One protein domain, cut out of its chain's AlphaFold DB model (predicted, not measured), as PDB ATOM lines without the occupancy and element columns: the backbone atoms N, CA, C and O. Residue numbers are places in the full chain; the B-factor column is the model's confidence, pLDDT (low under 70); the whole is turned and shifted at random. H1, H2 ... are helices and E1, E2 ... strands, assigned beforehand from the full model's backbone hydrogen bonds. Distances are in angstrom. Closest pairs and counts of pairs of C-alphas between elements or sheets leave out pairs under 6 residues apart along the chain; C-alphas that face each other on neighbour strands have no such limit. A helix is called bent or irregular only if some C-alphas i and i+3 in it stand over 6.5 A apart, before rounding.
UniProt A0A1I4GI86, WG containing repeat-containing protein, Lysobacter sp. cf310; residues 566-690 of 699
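This is residues 566 to 690 of the 699 residues of the protein "WG containing repeat-containing protein" of Lysobacter sp. cf310 (UniProt A0A1I4GI86). One antiparallel sheet of nine mostly short strands is bent back on itself and curled like part of a barrel: the leaf E4, E3, E2, E1 faces the leaf E8, E7, E6, E5, with E9 as the hinge between them. The two edges come round towards each other where E4 runs on into E5, while H1 lies away from the sheet at one end of the longest axis, H2 packs on the sheet at the other end, near E6 and E5, and the short H3 only grazes it. The printed part has 125 residues, with three named helices and nine named strands in the order E1, H1, E2, E3, E4, E5, E6, H2, E7, E8, H3, E9. The sheet's order is E4, E3, E2, E1, E9, E8, E7, E6, E5; the class is mixed, helices and strands, with under half of the residues, 57, in named elements. The whole is compact, with a radius of gyration of the C-alphas of 14.2 A and spans of 42 by 31 by 22 A.

Strand E1, residues 576 to 580, is 13.5 A long and begins at C-alpha 576, (88.873, 17.606, 215.201). Helix H1 is residues 586 to 594, 12.3 A long. Strands E2, residues 605 to 608, E3, residues 612 to 616 and 13.4 A long, and E4, residues 631 to 633, follow. E5 is residues 635 to 637, and E6, residues 640 to 644, is 13.7 A long. Helix H2, residues 651 to 656, begins at C-alpha 651, (95.268, 6.451, 232.943). E7, residues 662 to 667, is the longest strand, 16.4 A; E8 is residues 673 to 675. Helix H3 is residues 678 to 681, and E9, residues 686 to 689, ends at C-alpha 689, (85.591, 14.047, 210.252).

The sheet is strongly twisted, and its edge strands are E4 and E5. E2, E3 and E4 form a meander, each strand the antiparallel neighbour of the one before. In the hairpin of E3 and E4, N 613 and O 632 are 2.8 A apart, within hydrogen-bond range; in that of E2 and E3, N 614 and O 607 are 2.9 A apart. E2 and E1 are antiparallel at 154 degrees, with N 578 and O 606 at 2.9 A. Pairing is staggered at the hinge: E9 pairs with E1 over residues 687 to 689, with N 688 and O 579 at 2.8 A, and with E8 over residues 686 to 687, with N 673 and O 687 at 2.8 A. In the hairpin of E7 and E8, N 666 and O 674 are 2.9 A apart. E7 and E6 are antiparallel at 169 degrees, with N 663 and O 643 at 2.8 A, and in the hairpin of E5 and E6, N 635 and O 642 are 2.8 A apart. E4 runs on into E5 across one residue at 48 degrees, and the two meet only through their link. The closest C-alphas of E4 and E6, those of Tyr 633 and Ile 643, are 6.8 A apart. H2 is on the sheet at a height of 8.6 A, over E6 and slantwise to the strands, at 42 degrees to E6 on the local plane; its closest C-alphas to E6 are those of Ala 654 and Pro 644, 6.3 A. H3 only grazes the sheet, with the C-alphas of Cys 678 and Leu 663 of E7 6.3 A apart. H1 is not on the sheet. Every O i to N i+4 pair is within hydrogen-bond range in H1; in H2 1 of 2 is, beside 2 of 3 O i to N i+3 pairs, and H3 is too short for an i+4 pair.

The two C-alphas farthest apart, those of Glu 587 and Asn 653, are 41.7 A apart. The printed part has no cut. The one long link is E3 to E4, residues 617 to 630. The mean pLDDT of the printed part is 83.2; residues 569 to 571, 629 to 631, 648 to 652 and 669 to 671 are under 70.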
ATOM      1  N   PRO A 566      88.547  21.909 217.612       73.62
ATOM      2  CA  PRO A 566      89.986  22.087 217.459       73.62
ATOM      3  C   PRO A 566      90.437  21.736 216.036       73.62
ATOM      4  O   PRO A 566      89.866  20.853 215.395       73.62
ATOM      5  N   TYR A 567      91.449  22.439 215.530       71.75
ATOM      6  CA  TYR A 567      91.994  22.205 214.191       71.75
ATOM      7  C   TYR A 567      93.213  21.292 214.277       71.75
ATOM      8  O   TYR A 567      94.051  21.454 215.165       71.75
ATOM      9  N   ALA A 568      93.334  20.369 213.323       72.06
ATOM     10  CA  ALA A 568      94.522  19.533 213.216       72.06
ATOM     11  C   ALA A 568      95.756  20.388 212.878       72.06
ATOM     12  O   ALA A 568      95.696  21.298 212.045       72.06
ATOM     13  N   SER A 569      96.877  20.092 213.533       65.31
ATOM     14  CA  SER A 569      98.174  20.739 213.314       65.31
ATOM     15  C   SER A 569      99.309  19.727 213.476       65.31
ATOM     16  O   SER A 569      99.074  18.607 213.917       65.31
ATOM     17  N   ALA A 570     100.552  20.121 213.183       64.38
ATOM     18  CA  ALA A 570     101.708  19.247 213.390       64.38
ATOM     19  C   ALA A 570     101.895  18.861 214.872       64.38
ATOM     20  O   ALA A 570     102.393  17.780 215.164       64.38
ATOM     21  N   ALA A 571     101.471  19.724 215.801       60.38
ATOM     22  CA  ALA A 571     101.535  19.473 217.241       60.38
ATOM     23  C   ALA A 571     100.287  18.755 217.792       60.38
ATOM     24  O   ALA A 571     100.353  18.147 218.853       60.38
ATOM     25  N   THR A 572      99.154  18.827 217.086       70.19
ATOM     26  CA  THR A 572      97.858  18.258 217.496       70.19
ATOM     27  C   THR A 572      97.197  17.548 216.309       70.19
ATOM     28  O   THR A 572      96.181  18.018 215.788       70.19
ATOM     29  N   PRO A 573      97.775  16.443 215.809       73.06
ATOM     30  CA  PRO A 573      97.383  15.863 214.523       73.06
ATOM     31  C   PRO A 573      95.957  15.297 214.520       73.06
ATOM     32  O   PRO A 573      95.286  15.325 213.496       73.06
ATOM     33  N   TYR A 574      95.458  14.841 215.672       81.50
ATOM     34  CA  TYR A 574      94.146  14.189 215.780       81.50
ATOM     35  C   TYR A 574      92.998  15.145 216.127       81.50
ATOM     36  O   TYR A 574      91.830  14.745 216.106       81.50
ATOM     37  N   ALA A 575      93.320  16.413 216.394       81.00
ATOM     38  CA  ALA A 575      92.367  17.444 216.772       81.00
ATOM     39  C   ALA A 575      91.273  17.636 215.704       81.00
ATOM     40  O   ALA A 575      91.552  17.865 214.518       81.00
ATOM     41  N   GLY A 576      90.009  17.526 216.119       82.00
ATOM     42  CA  GLY A 576      88.873  17.606 215.201       82.00
ATOM     43  C   GLY A 576      87.577  17.015 215.743       82.00
ATOM     44  O   GLY A 576      87.501  16.521 216.873       82.00
ATOM     45  N   ARG A 577      86.529  17.068 214.913       87.62
ATOM     46  CA  ARG A 577      85.190  16.569 215.238       87.62
ATOM     47  C   ARG A 577      84.809  15.396 214.351       87.62
ATOM     48  O   ARG A 577      84.653  15.544 213.137       87.62
ATOM     49  N   TYR A 578      84.481  14.277 214.984       89.12
ATOM     50  CA  TYR A 578      84.178  13.033 214.292       89.12
ATOM     51  C   TYR A 578      82.792  12.506 214.653       89.12
ATOM     52  O   TYR A 578      82.403  12.469 215.820       89.12
ATOM     53  N   VAL A 579      82.047  12.060 213.644       90.69
ATOM     54  CA  VAL A 579      80.756  11.374 213.810       90.69
ATOM     55  C   VAL A 579      80.820   9.991 213.171       90.69
ATOM     56  O   VAL A 579      81.611   9.778 212.252       90.69
ATOM     57  N   PRO A 580      79.976   9.037 213.581       92.25
ATOM     58  CA  PRO A 580      79.934   7.745 212.927       92.25
ATOM     59  C   PRO A 580      79.550   7.843 211.453       92.25
ATOM     60  O   PRO A 580      78.657   8.606 211.076       92.25
ATOM     61  N   ALA A 581      80.156   6.993 210.628       89.06
ATOM     62  CA  ALA A 581      79.872   6.908 209.198       89.06
ATOM     63  C   ALA A 581      78.382   6.674 208.879       89.06
ATOM     64  O   ALA A 581      77.919   7.114 207.825       89.06
ATOM     65  N   ASP A 582      77.652   6.027 209.789       87.69
ATOM     66  CA  ASP A 582      76.227   5.707 209.664       87.69
ATOM     67  C   ASP A 582      75.297   6.887 209.991       87.69
ATOM     68  O   ASP A 582      74.097   6.808 209.730       87.69
ATOM     69  N   TYR A 583      75.822   7.971 210.578       89.50
ATOM     70  CA  TYR A 583      75.043   9.073 211.157       89.50
ATOM     71  C   TYR A 583      75.503  10.450 210.650       89.50
ATOM     72  O   TYR A 583      75.574  11.414 211.411       89.50
ATOM     73  N   ARG A 584      75.805  10.555 209.350       84.00
ATOM     74  CA  ARG A 584      76.324  11.782 208.712       84.00
ATOM     75  C   ARG A 584      75.240  12.788 208.334       84.00
ATOM     76  O   ARG A 584      75.552  13.942 208.057       84.00
ATOM     77  N   SER A 585      73.976  12.371 208.281       82.19
ATOM     78  CA  SER A 585      72.855  13.241 207.919       82.19
ATOM     79  C   SER A 585      71.716  13.193 208.936       82.19
ATOM     80  O   SER A 585      71.476  12.186 209.606       82.19
ATOM     81  N   ALA A 586      70.943  14.280 209.005       80.00
ATOM     82  CA  ALA A 586      69.760  14.360 209.862       80.00
ATOM     83  C   ALA A 586      68.703  13.288 209.527       80.00
ATOM     84  O   ALA A 586      67.934  12.874 210.392       80.00
ATOM     85  N   GLU A 587      68.636  12.828 208.276       86.94
ATOM     86  CA  GLU A 587      67.758  11.727 207.875       86.94
ATOM     87  C   GLU A 587      68.212  10.396 208.481       86.94
ATOM     88  O   GLU A 587      67.408   9.717 209.120       86.94
ATOM     89  N   GLN A 588      69.503  10.071 208.368       87.88
ATOM     90  CA  GLN A 588      70.081   8.851 208.939       87.88
ATOM     91  C   GLN A 588      69.898   8.794 210.458       87.88
ATOM     92  O   GLN A 588      69.485   7.770 211.000       87.88
ATOM     93  N   VAL A 589      70.139   9.915 211.141       88.25
ATOM     94  CA  VAL A 589      69.973  10.034 212.594       88.25
ATOM     95  C   VAL A 589      68.513   9.821 213.011       88.25
ATOM     96  O   VAL A 589      68.238   9.060 213.939       88.25
ATOM     97  N   ARG A 590      67.557  10.441 212.304       89.25
ATOM     98  CA  ARG A 590      66.119  10.256 212.574       89.25
ATOM     99  C   ARG A 590      65.671   8.818 212.323       89.25
ATOM    100  O   ARG A 590      64.943   8.266 213.143       89.25
ATOM    101  N   ALA A 591      66.134   8.197 211.240       92.31
ATOM    102  CA  ALA A 591      65.840   6.800 210.935       92.31
ATOM    103  C   ALA A 591      66.418   5.849 211.997       92.31
ATOM    104  O   ALA A 591      65.755   4.900 212.410       92.31
ATOM    105  N   ALA A 592      67.632   6.116 212.484       91.69
ATOM    106  CA  ALA A 592      68.264   5.326 213.535       91.69
ATOM    107  C   ALA A 592      67.541   5.452 214.885       91.69
ATOM    108  O   ALA A 592      67.385   4.448 215.583       91.69
ATOM    109  N   ALA A 593      67.046   6.647 215.222       90.38
ATOM    110  CA  ALA A 593      66.208   6.856 216.401       90.38
ATOM    111  C   ALA A 593      64.860   6.125 216.289       90.38
ATOM    112  O   ALA A 593      64.468   5.405 217.203       90.38
ATOM    113  N   ALA A 594      64.182   6.220 215.138       93.69
ATOM    114  CA  ALA A 594      62.934   5.494 214.886       93.69
ATOM    115  C   ALA A 594      63.115   3.965 214.936       93.69
ATOM    116  O   ALA A 594      62.221   3.244 215.371       93.69
ATOM    117  N   ALA A 595      64.287   3.471 214.530       94.12
ATOM    118  CA  ALA A 595      64.657   2.060 214.605       94.12
ATOM    119  C   ALA A 595      65.145   1.613 216.000       94.12
ATOM    120  O   ALA A 595      65.575   0.471 216.146       94.12
ATOM    121  N   GLY A 596      65.148   2.497 217.006       91.50
ATOM    122  CA  GLY A 596      65.601   2.193 218.366       91.50
ATOM    123  C   GLY A 596      67.107   1.945 218.506       91.50
ATOM    124  O   GLY A 596      67.552   1.487 219.555       91.50
ATOM    125  N   ARG A 597      67.909   2.240 217.471       90.81
ATOM    126  CA  ARG A 597      69.381   2.192 217.544       90.81
ATOM    127  C   ARG A 597      69.939   3.377 218.328       90.81
ATOM    128  O   ARG A 597      70.952   3.239 219.012       90.81
ATOM    129  N   LEU A 598      69.249   4.514 218.242       90.75
ATOM    130  CA  LEU A 598      69.497   5.692 219.061       90.75
ATOM    131  C   LEU A 598      68.285   5.954 219.962       90.75
ATOM    132  O   LEU A 598      67.147   5.801 219.527       90.75
ATOM    133  N   SER A 599      68.513   6.371 221.204       86.88
ATOM    134  CA  SER A 599      67.449   6.740 222.148       86.88
ATOM    135  C   SER A 599      66.779   8.075 221.795       86.88
ATOM    136  O   SER A 599      65.648   8.331 222.201       86.88
ATOM    137  N   ARG A 600      67.463   8.920 221.015       86.50
ATOM    138  CA  ARG A 600      66.991  10.216 220.508       86.50
ATOM    139  C   ARG A 600      67.627  10.527 219.154       86.50
ATOM    140  O   ARG A 600      68.663   9.965 218.812       86.50
ATOM    141  N   ALA A 601      67.025  11.436 218.386       87.00
ATOM    142  CA  ALA A 601      67.502  11.840 217.058       87.00
ATOM    143  C   ALA A 601      68.712  12.796 217.128       87.00
ATOM    144  O   ALA A 601      68.675  13.912 216.616       87.00
ATOM    145  N   VAL A 602      69.789  12.334 217.759       86.25
ATOM    146  CA  VAL A 602      71.067  13.033 217.920       86.25
ATOM    147  C   VAL A 602      72.176  12.062 217.499       86.25
ATOM    148  O   VAL A 602      72.114  10.899 217.872       86.25
ATOM    149  N   ALA A 603      73.159  12.486 216.698       87.69
ATOM    150  CA  ALA A 603      74.256  11.611 216.256       87.69
ATOM    151  C   ALA A 603      75.331  11.466 217.346       87.69
ATOM    152  O   ALA A 603      75.733  12.492 217.878       87.69
ATOM    153  N   PRO A 604      75.883  10.280 217.637       90.25
ATOM    154  CA  PRO A 604      77.086  10.155 218.463       90.25
ATOM    155  C   PRO A 604      78.255  11.009 217.949       90.25
ATOM    156  O   PRO A 604      78.340  11.279 216.749       90.25
ATOM    157  N   LEU A 605      79.134  11.442 218.853       89.75
ATOM    158  CA  LEU A 605      80.221  12.379 218.555       89.75
ATOM    159  C   LEU A 605      81.496  12.024 219.331       89.75
ATOM    160  O   LEU A 605      81.412  11.693 220.515       89.75
ATOM    161  N   LEU A 606      82.646  12.182 218.671       89.94
ATOM    162  CA  LEU A 606      83.958  12.343 219.302       89.94
ATOM    163  C   LEU A 606      84.485  13.744 219.000       89.94
ATOM    164  O   LEU A 606      84.454  14.191 217.848       89.94
ATOM    165  N   LEU A 607      84.983  14.424 220.026       87.19
ATOM    166  CA  LEU A 607      85.683  15.698 219.895       87.19
ATOM    167  C   LEU A 607      87.085  15.525 220.476       87.19
ATOM    168  O   LEU A 607      87.208  15.304 221.677       87.19
ATOM    169  N   LEU A 608      88.104  15.564 219.619       85.38
ATOM    170  CA  LEU A 608      89.501  15.356 220.005       85.38
ATOM    171  C   LEU A 608      90.277  16.672 220.018       85.38
ATOM    172  O   LEU A 608      90.039  17.542 219.174       85.38
ATOM    173  N   ASP A 609      91.230  16.760 220.944       79.81
ATOM    174  CA  ASP A 609      92.241  17.818 221.026       79.81
ATOM    175  C   ASP A 609      93.663  17.232 221.216       79.81
ATOM    176  O   ASP A 609      93.945  16.153 220.687       79.81
ATOM    177  N   ALA A 610      94.581  17.926 221.905       74.00
ATOM    178  CA  ALA A 610      96.001  17.592 221.983       74.00
ATOM    179  C   ALA A 610      96.281  16.215 222.603       74.00
ATOM    180  O   ALA A 610      97.156  15.504 222.123       74.00
ATOM    181  N   ASP A 611      95.526  15.835 223.629       79.38
ATOM    182  CA  ASP A 611      95.679  14.577 224.374       79.38
ATOM    183  C   ASP A 611      94.358  14.059 224.975       79.38
ATOM    184  O   ASP A 611      94.315  12.992 225.591       79.38
ATOM    185  N   THR A 612      93.264  14.796 224.777       82.69
ATOM    186  CA  THR A 612      91.946  14.476 225.324       82.69
ATOM    187  C   THR A 612      90.913  14.199 224.243       82.69
ATOM    188  O   THR A 612      90.998  14.659 223.099       82.69
ATOM    189  N   VAL A 613      89.905  13.428 224.632       86.12
ATOM    190  CA  VAL A 613      88.743  13.075 223.831       86.12
ATOM    191  C   VAL A 613      87.480  13.226 224.666       86.12
ATOM    192  O   VAL A 613      87.385  12.743 225.792       86.12
ATOM    193  N   ILE A 614      86.484  13.895 224.092       84.06
ATOM    194  CA  ILE A 614      85.154  14.008 224.687       84.06
ATOM    195  C   ILE A 614      84.192  13.085 223.953       84.06
ATOM    196  O   ILE A 614      84.029  13.169 222.730       84.06
ATOM    197  N   PHE A 615      83.525  12.235 224.731       84.56
ATOM    198  CA  PHE A 615      82.517  11.298 224.264       84.56
ATOM    199  C   PHE A 615      81.105  11.842 224.473       84.56
ATOM    200  O   PHE A 615      80.643  11.990 225.601       84.56
ATOM    201  N   ASP A 616      80.357  12.025 223.385       85.62
ATOM    202  CA  ASP A 616      78.899  12.163 223.453       85.62
ATOM    203  C   ASP A 616      78.263  10.948 222.788       85.62
ATOM    204  O   ASP A 616      77.940  10.944 221.596       85.62
ATOM    205  N   LEU A 617      78.177   9.870 223.568       86.38
ATOM    206  CA  LEU A 617      77.722   8.553 223.122       86.38
ATOM    207  C   LEU A 617      76.383   8.137 223.761       86.38
ATOM    208  O   LEU A 617      75.895   7.041 223.494       86.38
ATOM    209  N   ASP A 618      75.793   8.979 224.615       80.38
ATOM    210  CA  ASP A 618      74.647   8.644 225.486       80.38
ATOM    211  C   ASP A 618      73.359   8.325 224.733       80.38
ATOM    212  O   ASP A 618      72.442   7.677 225.239       80.38
ATOM    213  N   MET A 619      73.283   8.779 223.490       86.75
ATOM    214  CA  MET A 619      72.192   8.460 222.588       86.75
ATOM    215  C   MET A 619      72.265   7.032 222.039       86.75
ATOM    216  O   MET A 619      71.285   6.585 221.455       86.75
ATOM    217  N   ILE A 620      73.380   6.308 222.173       89.56
ATOM    218  CA  ILE A 620      73.500   4.930 221.679       89.56
ATOM    219  C   ILE A 620      72.694   4.002 222.593       89.56
ATOM    220  O   ILE A 620      73.009   3.837 223.767       89.56
ATOM    221  N   ALA A 621      71.671   3.338 222.047       87.56
ATOM    222  CA  ALA A 621      70.752   2.509 222.836       87.56
ATOM    223  C   ALA A 621      71.339   1.146 223.270       87.56
ATOM    224  O   ALA A 621      70.723   0.410 224.044       87.56
ATOM    225  N   SER A 622      72.516   0.775 222.753       87.81
ATOM    226  CA  SER A 622      73.183  -0.484 223.088       87.81
ATOM    227  C   SER A 622      73.594  -0.527 224.560       87.81
ATOM    228  O   SER A 622      74.429   0.253 225.006       87.81
ATOM    229  N   LYS A 623      73.111  -1.535 225.294       84.38
ATOM    230  CA  LYS A 623      73.521  -1.800 226.687       84.38
ATOM    231  C   LYS A 623      74.965  -2.297 226.840       84.38
ATOM    232  O   LYS A 623      75.419  -2.464 227.962       84.38
ATOM    233  N   LYS A 624      75.664  -2.585 225.735       86.81
ATOM    234  CA  LYS A 624      77.086  -2.981 225.739       86.81
ATOM    235  C   LYS A 624      78.042  -1.783 225.768       86.81
ATOM    236  O   LYS A 624      79.245  -1.992 225.862       86.81
ATOM    237  N   ARG A 625      77.510  -0.564 225.624       86.31
ATOM    238  CA  ARG A 625      78.293   0.669 225.562       86.31
ATOM    239  C   ARG A 625      79.076   0.873 226.869       86.31
ATOM    240  O   ARG A 625      78.465   0.718 227.926       86.31
ATOM    241  N   PRO A 626      80.362   1.266 226.818       79.75
ATOM    242  CA  PRO A 626      81.106   1.651 228.007       79.75
ATOM    243  C   PRO A 626      80.536   2.939 228.604       79.75
ATOM    244  O   PRO A 626      79.980   3.777 227.887       79.75
ATOM    245  N   ASP A 627      80.684   3.085 229.914       72.00
ATOM    246  CA  ASP A 627      80.243   4.256 230.664       72.00
ATOM    247  C   ASP A 627      81.433   5.200 230.877       72.00
ATOM    248  O   ASP A 627      82.089   5.155 231.911       72.00
ATOM    249  N   PHE A 628      81.789   5.951 229.831       71.94
ATOM    250  CA  PHE A 628      82.918   6.885 229.862       71.94
ATOM    251  C   PHE A 628      82.629   8.098 230.743       71.94
ATOM    252  O   PHE A 628      81.502   8.609 230.763       71.94
ATOM    253  N   GLU A 629      83.667   8.611 231.401       60.41
ATOM    254  CA  GLU A 629      83.609   9.965 231.927       60.41
ATOM    255  C   GLU A 629      83.648  10.959 230.755       60.41
ATOM    256  O   GLU A 629      84.136  10.677 229.663       60.41
ATOM    257  N   PHE A 630      83.035  12.128 230.938       64.25
ATOM    258  CA  PHE A 630      82.807  13.105 229.865       64.25
ATOM    259  C   PHE A 630      84.089  13.509 229.109       64.25
ATOM    260  O   PHE A 630      84.028  13.855 227.932       64.25
ATOM    261  N   LEU A 631      85.234  13.473 229.785       64.44
ATOM    262  CA  LEU A 631      86.542  13.815 229.249       64.44
ATOM    263  C   LEU A 631      87.493  12.668 229.575       64.44
ATOM    264  O   LEU A 631      87.792  12.440 230.741       64.44
ATOM    265  N   GLU A 632      87.969  11.989 228.543       74.31
ATOM    266  CA  GLU A 632      88.980  10.946 228.664       74.31
ATOM    267  C   GLU A 632      90.276  11.434 228.030       74.31
ATOM    268  O   GLU A 632      90.281  12.309 227.160       74.31
ATOM    269  N   TYR A 633      91.385  10.841 228.439       79.00
ATOM    270  CA  TYR A 633      92.653  11.018 227.750       79.00
ATOM    271  C   TYR A 633      92.858   9.882 226.742       79.00
ATOM    272  O   TYR A 633      92.315   8.784 226.896       79.00
ATOM    273  N   TYR A 634      93.653  10.128 225.703       86.38
ATOM    274  CA  TYR A 634      94.010   9.106 224.724       86.38
ATOM    275  C   TYR A 634      95.524   8.913 224.636       86.38
ATOM    276  O   TYR A 634      96.320   9.813 224.891       86.38
ATOM    277  N   CYS A 635      95.929   7.716 224.233       87.25
ATOM    278  CA  CYS A 635      97.319   7.362 223.999       87.25
ATOM    279  C   CYS A 635      97.625   7.541 222.507       87.25
ATOM    280  O   CYS A 635      97.117   6.779 221.677       87.25
ATOM    281  N   ALA A 636      98.436   8.538 222.151       86.69
ATOM    282  CA  ALA A 636      98.871   8.746 220.771       86.69
ATOM    283  C   ALA A 636      99.729   7.568 220.265       86.69
ATOM    284  O   ALA A 636     100.534   7.002 221.007       86.69
ATOM    285  N   ARG A 637      99.559   7.202 218.993       86.31
ATOM    286  CA  ARG A 637     100.327   6.172 218.275       86.31
ATOM    287  C   ARG A 637     100.835   6.735 216.950       86.31
ATOM    288  O   ARG A 637     100.325   7.747 216.479       86.31
ATOM    289  N   ASP A 638     101.789   6.049 216.327       82.81
ATOM    290  CA  ASP A 638     102.311   6.428 215.004       82.81
ATOM    291  C   ASP A 638     101.250   6.302 213.891       82.81
ATOM    292  O   ASP A 638     101.318   6.999 212.882       82.81
ATOM    293  N   ASP A 639     100.266   5.413 214.066       85.25
ATOM    294  CA  ASP A 639      99.222   5.081 213.089       85.25
ATOM    295  C   ASP A 639      97.788   5.383 213.580       85.25
ATOM    296  O   ASP A 639      96.805   4.925 212.984       85.25
ATOM    297  N   GLY A 640      97.651   6.168 214.654       89.31
ATOM    298  CA  GLY A 640      96.366   6.583 215.218       89.31
ATOM    299  C   GLY A 640      96.428   6.853 216.719       89.31
ATOM    300  O   GLY A 640      97.380   7.449 217.219       89.31
ATOM    301  N   PHE A 641      95.404   6.422 217.455       90.94
ATOM    302  CA  PHE A 641      95.334   6.593 218.906       90.94
ATOM    303  C   PHE A 641      94.520   5.479 219.572       90.94
ATOM    304  O   PHE A 641      93.678   4.834 218.943       90.94
ATOM    305  N   ASP A 642      94.760   5.263 220.863       90.75
ATOM    306  CA  ASP A 642      93.974   4.348 221.690       90.75
ATOM    307  C   ASP A 642      93.273   5.109 222.816       90.75
ATOM    308  O   ASP A 642      93.865   6.002 223.418       90.75
ATOM    309  N   ILE A 643      92.041   4.724 223.144       89.38
ATOM    310  CA  ILE A 643      91.299   5.296 224.273       89.38
ATOM    311  C   ILE A 643      91.099   4.214 225.339       89.38
ATOM    312  O   ILE A 643      90.393   3.236 225.060       89.38
ATOM    313  N   PRO A 644      91.701   4.333 226.534       87.31
ATOM    314  CA  PRO A 644      91.482   3.390 227.628       87.31
ATOM    315  C   PRO A 644      89.996   3.258 227.975       87.31
ATOM    316  O   PRO A 644      89.256   4.234 227.966       87.31
ATOM    317  N   LEU A 645      89.535   2.039 228.252       84.31
ATOM    318  CA  LEU A 645      88.181   1.815 228.763       84.31
ATOM    319  C   LEU A 645      88.140   2.119 230.271       84.31
ATOM    320  O   LEU A 645      89.146   1.885 230.933       84.31
ATOM    321  N   PRO A 646      86.982   2.492 230.852       73.75
ATOM    322  CA  PRO A 646      86.867   2.808 232.287       73.75
ATOM    323  C   PRO A 646      87.314   1.685 233.241       73.75
ATOM    324  O   PRO A 646      87.582   1.918 234.410       73.75
ATOM    325  N   ALA A 647      87.377   0.441 232.751       70.44
ATOM    326  CA  ALA A 647      87.858  -0.717 233.503       70.44
ATOM    327  C   ALA A 647      89.390  -0.901 233.459       70.44
ATOM    328  O   ALA A 647      89.906  -1.842 234.063       70.44
ATOM    329  N   ALA A 648      90.116  -0.075 232.704       62.41
ATOM    330  CA  ALA A 648      91.568  -0.025 232.769       62.41
ATOM    331  C   ALA A 648      91.978   0.635 234.094       62.41
ATOM    332  O   ALA A 648      91.306   1.547 234.567       62.41
ATOM    333  N   ALA A 649      93.067   0.168 234.712       58.44
ATOM    334  CA  ALA A 649      93.674   0.858 235.854       58.44
ATOM    335  C   ALA A 649      94.034   2.323 235.491       58.44
ATOM    336  O   ALA A 649      93.880   2.731 234.344       58.44
ATOM    337  N   THR A 650      94.517   3.116 236.453       63.97
ATOM    338  CA  THR A 650      94.818   4.559 236.295       63.97
ATOM    339  C   THR A 650      95.423   4.932 234.928       63.97
ATOM    340  O   THR A 650      96.323   4.243 234.450       63.97
ATOM    341  N   PHE A 651      94.961   6.040 234.326       62.25
ATOM    342  CA  PHE A 651      95.268   6.451 232.943       62.25
ATOM    343  C   PHE A 651      96.743   6.288 232.528       62.25
ATOM    344  O   PHE A 651      97.031   5.676 231.500       62.25
ATOM    345  N   GLU A 652      97.671   6.772 233.357       63.16
ATOM    346  CA  GLU A 652      99.121   6.717 233.116       63.16
ATOM    347  C   GLU A 652      99.619   5.279 232.888       63.16
ATOM    348  O   GLU A 652     100.387   5.015 231.966       63.16
ATOM    349  N   ASN A 653      99.087   4.318 233.648       71.75
ATOM    350  CA  ASN A 653      99.437   2.905 233.521       71.75
ATOM    351  C   ASN A 653      98.772   2.250 232.297       71.75
ATOM    352  O   ASN A 653      99.305   1.295 231.732       71.75
ATOM    353  N   ALA A 654      97.609   2.749 231.866       78.69
ATOM    354  CA  ALA A 654      96.844   2.163 230.766       78.69
ATOM    355  C   ALA A 654      97.470   2.421 229.383       78.69
ATOM    356  O   ALA A 654      97.323   1.587 228.483       78.69
ATOM    357  N   CYS A 655      98.172   3.545 229.198       82.12
ATOM    358  CA  CYS A 655      98.879   3.822 227.944       82.12
ATOM    359  C   CYS A 655     100.139   2.968 227.764       82.12
ATOM    360  O   CYS A 655     100.474   2.605 226.628       82.12
ATOM    361  N   GLU A 656     100.800   2.622 228.870       82.19
ATOM    362  CA  GLU A 656     102.011   1.801 228.885       82.19
ATOM    363  C   GLU A 656     101.710   0.299 228.818       82.19
ATOM    364  O   GLU A 656     102.462  -0.436 228.178       82.19
ATOM    365  N   ASP A 657     100.601  -0.167 229.408       83.94
ATOM    366  CA  ASP A 657     100.213  -1.582 229.405       83.94
ATOM    367  C   ASP A 657      99.560  -2.013 228.068       83.94
ATOM    368  O   ASP A 657      98.436  -1.607 227.728       83.94
ATOM    369  N   PRO A 658     100.194  -2.910 227.287       81.25
ATOM    370  CA  PRO A 658      99.598  -3.439 226.066       81.25
ATOM    371  C   PRO A 658      98.298  -4.217 226.318       81.25
ATOM    372  O   PRO A 658      97.435  -4.207 225.440       81.25
ATOM    373  N   ALA A 659      98.135  -4.839 227.491       84.12
ATOM    374  CA  ALA A 659      96.981  -5.657 227.859       84.12
ATOM    375  C   ALA A 659      95.801  -4.856 228.437       84.12
ATOM    376  O   ALA A 659      94.705  -5.412 228.569       84.12
ATOM    377  N   ALA A 660      95.989  -3.568 228.744       85.12
ATOM    378  CA  ALA A 660      94.923  -2.711 229.248       85.12
ATOM    379  C   ALA A 660      93.728  -2.659 228.268       85.12
ATOM    380  O   ALA A 660      93.921  -2.501 227.055       85.12
ATOM    381  N   PRO A 661      92.481  -2.783 228.762       87.00
ATOM    382  CA  PRO A 661      91.292  -2.724 227.919       87.00
ATOM    383  C   PRO A 661      91.143  -1.323 227.303       87.00
ATOM    384  O   PRO A 661      91.115  -0.329 228.022       87.00
ATOM    385  N   LYS A 662      91.034  -1.240 225.971       90.19
ATOM    386  CA  LYS A 662      91.026   0.027 225.213       90.19
ATOM    387  C   LYS A 662      90.207  -0.047 223.926       90.19
ATOM    388  O   LYS A 662      89.925  -1.138 223.430       90.19
ATOM    389  N   LEU A 663      89.828   1.106 223.385       92.06
ATOM    390  CA  LEU A 663      89.343   1.280 222.017       92.06
ATOM    391  C   LEU A 663      90.515   1.651 221.106       92.06
ATOM    392  O   LEU A 663      91.286   2.538 221.450       92.06
ATOM    393  N   GLU A 664      90.646   0.992 219.959       92.69
ATOM    394  CA  GLU A 664      91.811   1.135 219.068       92.69
ATOM    395  C   GLU A 664      91.404   1.807 217.755       92.69
ATOM    396  O   GLU A 664      90.719   1.179 216.945       92.69
ATOM    397  N   PHE A 665      91.822   3.059 217.546       93.50
ATOM    398  CA  PHE A 665      91.517   3.852 216.352       93.50
ATOM    399  C   PHE A 665      92.737   3.935 215.435       93.50
ATOM    400  O   PHE A 665      93.828   4.300 215.879       93.50
ATOM    401  N   ARG A 666      92.563   3.595 214.155       92.38
ATOM    402  CA  ARG A 666      93.641   3.592 213.154       92.38
ATOM    403  C   ARG A 666      93.286   4.427 211.935       92.38
ATOM    404  O   ARG A 666      92.114   4.515 211.561       92.38
ATOM    405  N   THR A 667      94.307   5.072 211.374       83.75
ATOM    406  CA  THR A 667      94.164   6.032 210.272       83.75
ATOM    407  C   THR A 667      93.635   5.381 208.992       83.75
ATOM    408  O   THR A 667      93.946   4.228 208.676       83.75
ATOM    409  N   ARG A 668      92.848   6.147 208.232       80.25
ATOM    410  CA  ARG A 668      92.334   5.800 206.907       80.25
ATOM    411  C   ARG A 668      92.640   6.927 205.920       80.25
ATOM    412  O   ARG A 668      92.769   8.082 206.304       80.25
ATOM    413  N   ALA A 669      92.697   6.597 204.629       64.69
ATOM    414  CA  ALA A 669      93.104   7.504 203.547       64.69
ATOM    415  C   ALA A 669      92.237   8.776 203.354       64.69
ATOM    416  O   ALA A 669      92.554   9.591 202.495       64.69
ATOM    417  N   ASP A 670      91.147   8.945 204.107       67.31
ATOM    418  CA  ASP A 670      90.193  10.059 204.029       67.31
ATOM    419  C   ASP A 670      90.009  10.804 205.365       67.31
ATOM    420  O   ASP A 670      88.921  11.317 205.633       67.31
ATOM    421  N   GLN A 671      91.042  10.836 206.217       69.06
ATOM    422  CA  GLN A 671      90.989  11.439 207.563       69.06
ATOM    423  C   GLN A 671      89.866  10.844 208.441       69.06
ATOM    424  O   GLN A 671      89.322  11.491 209.342       69.06
ATOM    425  N   ALA A 672      89.470   9.605 208.137       83.31
ATOM    426  CA  ALA A 672      88.546   8.812 208.928       83.31
ATOM    427  C   ALA A 672      89.318   7.842 209.823       83.31
ATOM    428  O   ALA A 672      90.450   7.458 209.527       83.31
ATOM    429  N   TRP A 673      88.659   7.396 210.884       90.94
ATOM    430  CA  TRP A 673      89.203   6.427 211.821       90.94
ATOM    431  C   TRP A 673      88.403   5.133 211.773       90.94
ATOM    432  O   TRP A 673      87.176   5.141 211.937       90.94
ATOM    433  N   ASP A 674      89.108   4.018 211.601       93.69
ATOM    434  CA  ASP A 674      88.552   2.687 211.816       93.69
ATOM    435  C   ASP A 674      88.854   2.254 213.259       93.69
ATOM    436  O   ASP A 674      90.007   2.200 213.685       93.69
ATOM    437  N   CYS A 675      87.801   1.953 214.020       93.38
ATOM    438  CA  CYS A 675      87.890   1.443 215.382       93.38
ATOM    439  C   CYS A 675      87.762  -0.085 215.386       93.38
ATOM    440  O   CYS A 675      86.653  -0.630 215.281       93.38
ATOM    441  N   ALA A 676      88.893  -0.779 215.533       88.69
ATOM    442  CA  ALA A 676      89.003  -2.227 215.324       88.69
ATOM    443  C   ALA A 676      88.106  -3.053 216.262       88.69
ATOM    444  O   ALA A 676      87.645  -4.143 215.916       88.69
ATOM    445  N   ASN A 677      87.834  -2.536 217.460       91.56
ATOM    446  CA  ASN A 677      87.168  -3.272 218.529       91.56
ATOM    447  C   ASN A 677      85.873  -2.617 219.057       91.56
ATOM    448  O   ASN A 677      85.218  -3.202 219.925       91.56
ATOM    449  N   CYS A 678      85.437  -1.490 218.481       92.38
ATOM    450  CA  CYS A 678      84.224  -0.763 218.882       92.38
ATOM    451  C   CYS A 678      82.939  -1.606 218.794       92.38
ATOM    452  O   CYS A 678      82.092  -1.539 219.688       92.38
ATOM    453  N   ALA A 679      82.804  -2.470 217.781       92.38
ATOM    454  CA  ALA A 679      81.616  -3.315 217.619       92.38
ATOM    455  C   ALA A 679      81.368  -4.243 218.825       92.38
ATOM    456  O   ALA A 679      80.215  -4.516 219.170       92.38
ATOM    457  N   ARG A 680      82.432  -4.695 219.512       91.12
ATOM    458  CA  ARG A 680      82.318  -5.530 220.724       91.12
ATOM    459  C   ARG A 680      81.647  -4.775 221.873       91.12
ATOM    460  O   ARG A 680      80.890  -5.378 222.629       91.12
ATOM    461  N   GLN A 681      81.856  -3.462 221.914       90.50
ATOM    462  CA  GLN A 681      81.259  -2.527 222.865       90.50
ATOM    463  C   GLN A 681      79.915  -1.957 222.368       90.50
ATOM    464  O   GLN A 681      79.339  -1.054 222.967       90.50
ATOM    465  N   GLY A 682      79.387  -2.460 221.246       89.69
ATOM    466  CA  GLY A 682      78.163  -1.939 220.633       89.69
ATOM    467  C   GLY A 682      78.284  -0.491 220.145       89.69
ATOM    468  O   GLY A 682      77.276   0.211 220.088       89.69
ATOM    469  N   LEU A 683      79.504  -0.060 219.818       91.75
ATOM    470  CA  LEU A 683      79.819   1.246 219.251       91.75
ATOM    471  C   LEU A 683      80.020   1.144 217.728       91.75
ATOM    472  O   LEU A 683      80.424   0.087 217.233       91.75
ATOM    473  N   PRO A 684      79.787   2.233 216.975       92.19
ATOM    474  CA  PRO A 684      80.142   2.304 215.561       92.19
ATOM    475  C   PRO A 684      81.642   2.096 215.330       92.19
ATOM    476  O   PRO A 684      82.472   2.568 216.107       92.19
ATOM    477  N   THR A 685      81.992   1.404 214.247       93.31
ATOM    478  CA  THR A 685      83.386   1.062 213.919       93.31
ATOM    479  C   THR A 685      84.065   2.066 213.004       93.31
ATOM    480  O   THR A 685      85.276   2.005 212.873       93.31
ATOM    481  N   GLN A 686      83.324   2.975 212.371       92.69
ATOM    482  CA  GLN A 686      83.887   3.959 211.448       92.69
ATOM    483  C   GLN A 686      83.474   5.362 211.857       92.69
ATOM    484  O   GLN A 686      82.280   5.632 212.013       92.69
ATOM    485  N   TRP A 687      84.458   6.246 211.977       92.00
ATOM    486  CA  TRP A 687      84.288   7.622 212.425       92.00
ATOM    487  C   TRP A 687      84.872   8.567 211.392       92.00
ATOM    488  O   TRP A 687      86.021   8.425 210.993       92.00
ATOM    489  N   VAL A 688      84.069   9.517 210.933       88.81
ATOM    490  CA  VAL A 688      84.442  10.452 209.875       88.81
ATOM    491  C   VAL A 688      84.467  11.870 210.400       88.81
ATOM    492  O   VAL A 688      83.598  12.267 211.181       88.81
ATOM    493  N   ARG A 689      85.456  12.630 209.941       85.69
ATOM    494  CA  ARG A 689      85.591  14.047 210.252       85.69
ATOM    495  C   ARG A 689      84.433  14.850 209.650       85.69
ATOM    496  O   ARG A 689      83.933  14.522 208.574       85.69
ATOM    497  N   THR A 690      83.977  15.880 210.360       78.25
ATOM    498  CA  THR A 690      82.824  16.713 209.948       78.25
ATOM    499  C   THR A 690      83.086  18.215 209.968       78.25
ATOM    500  O   THR A 690      82.309  18.974 209.393       78.25
TER     501      THR A 690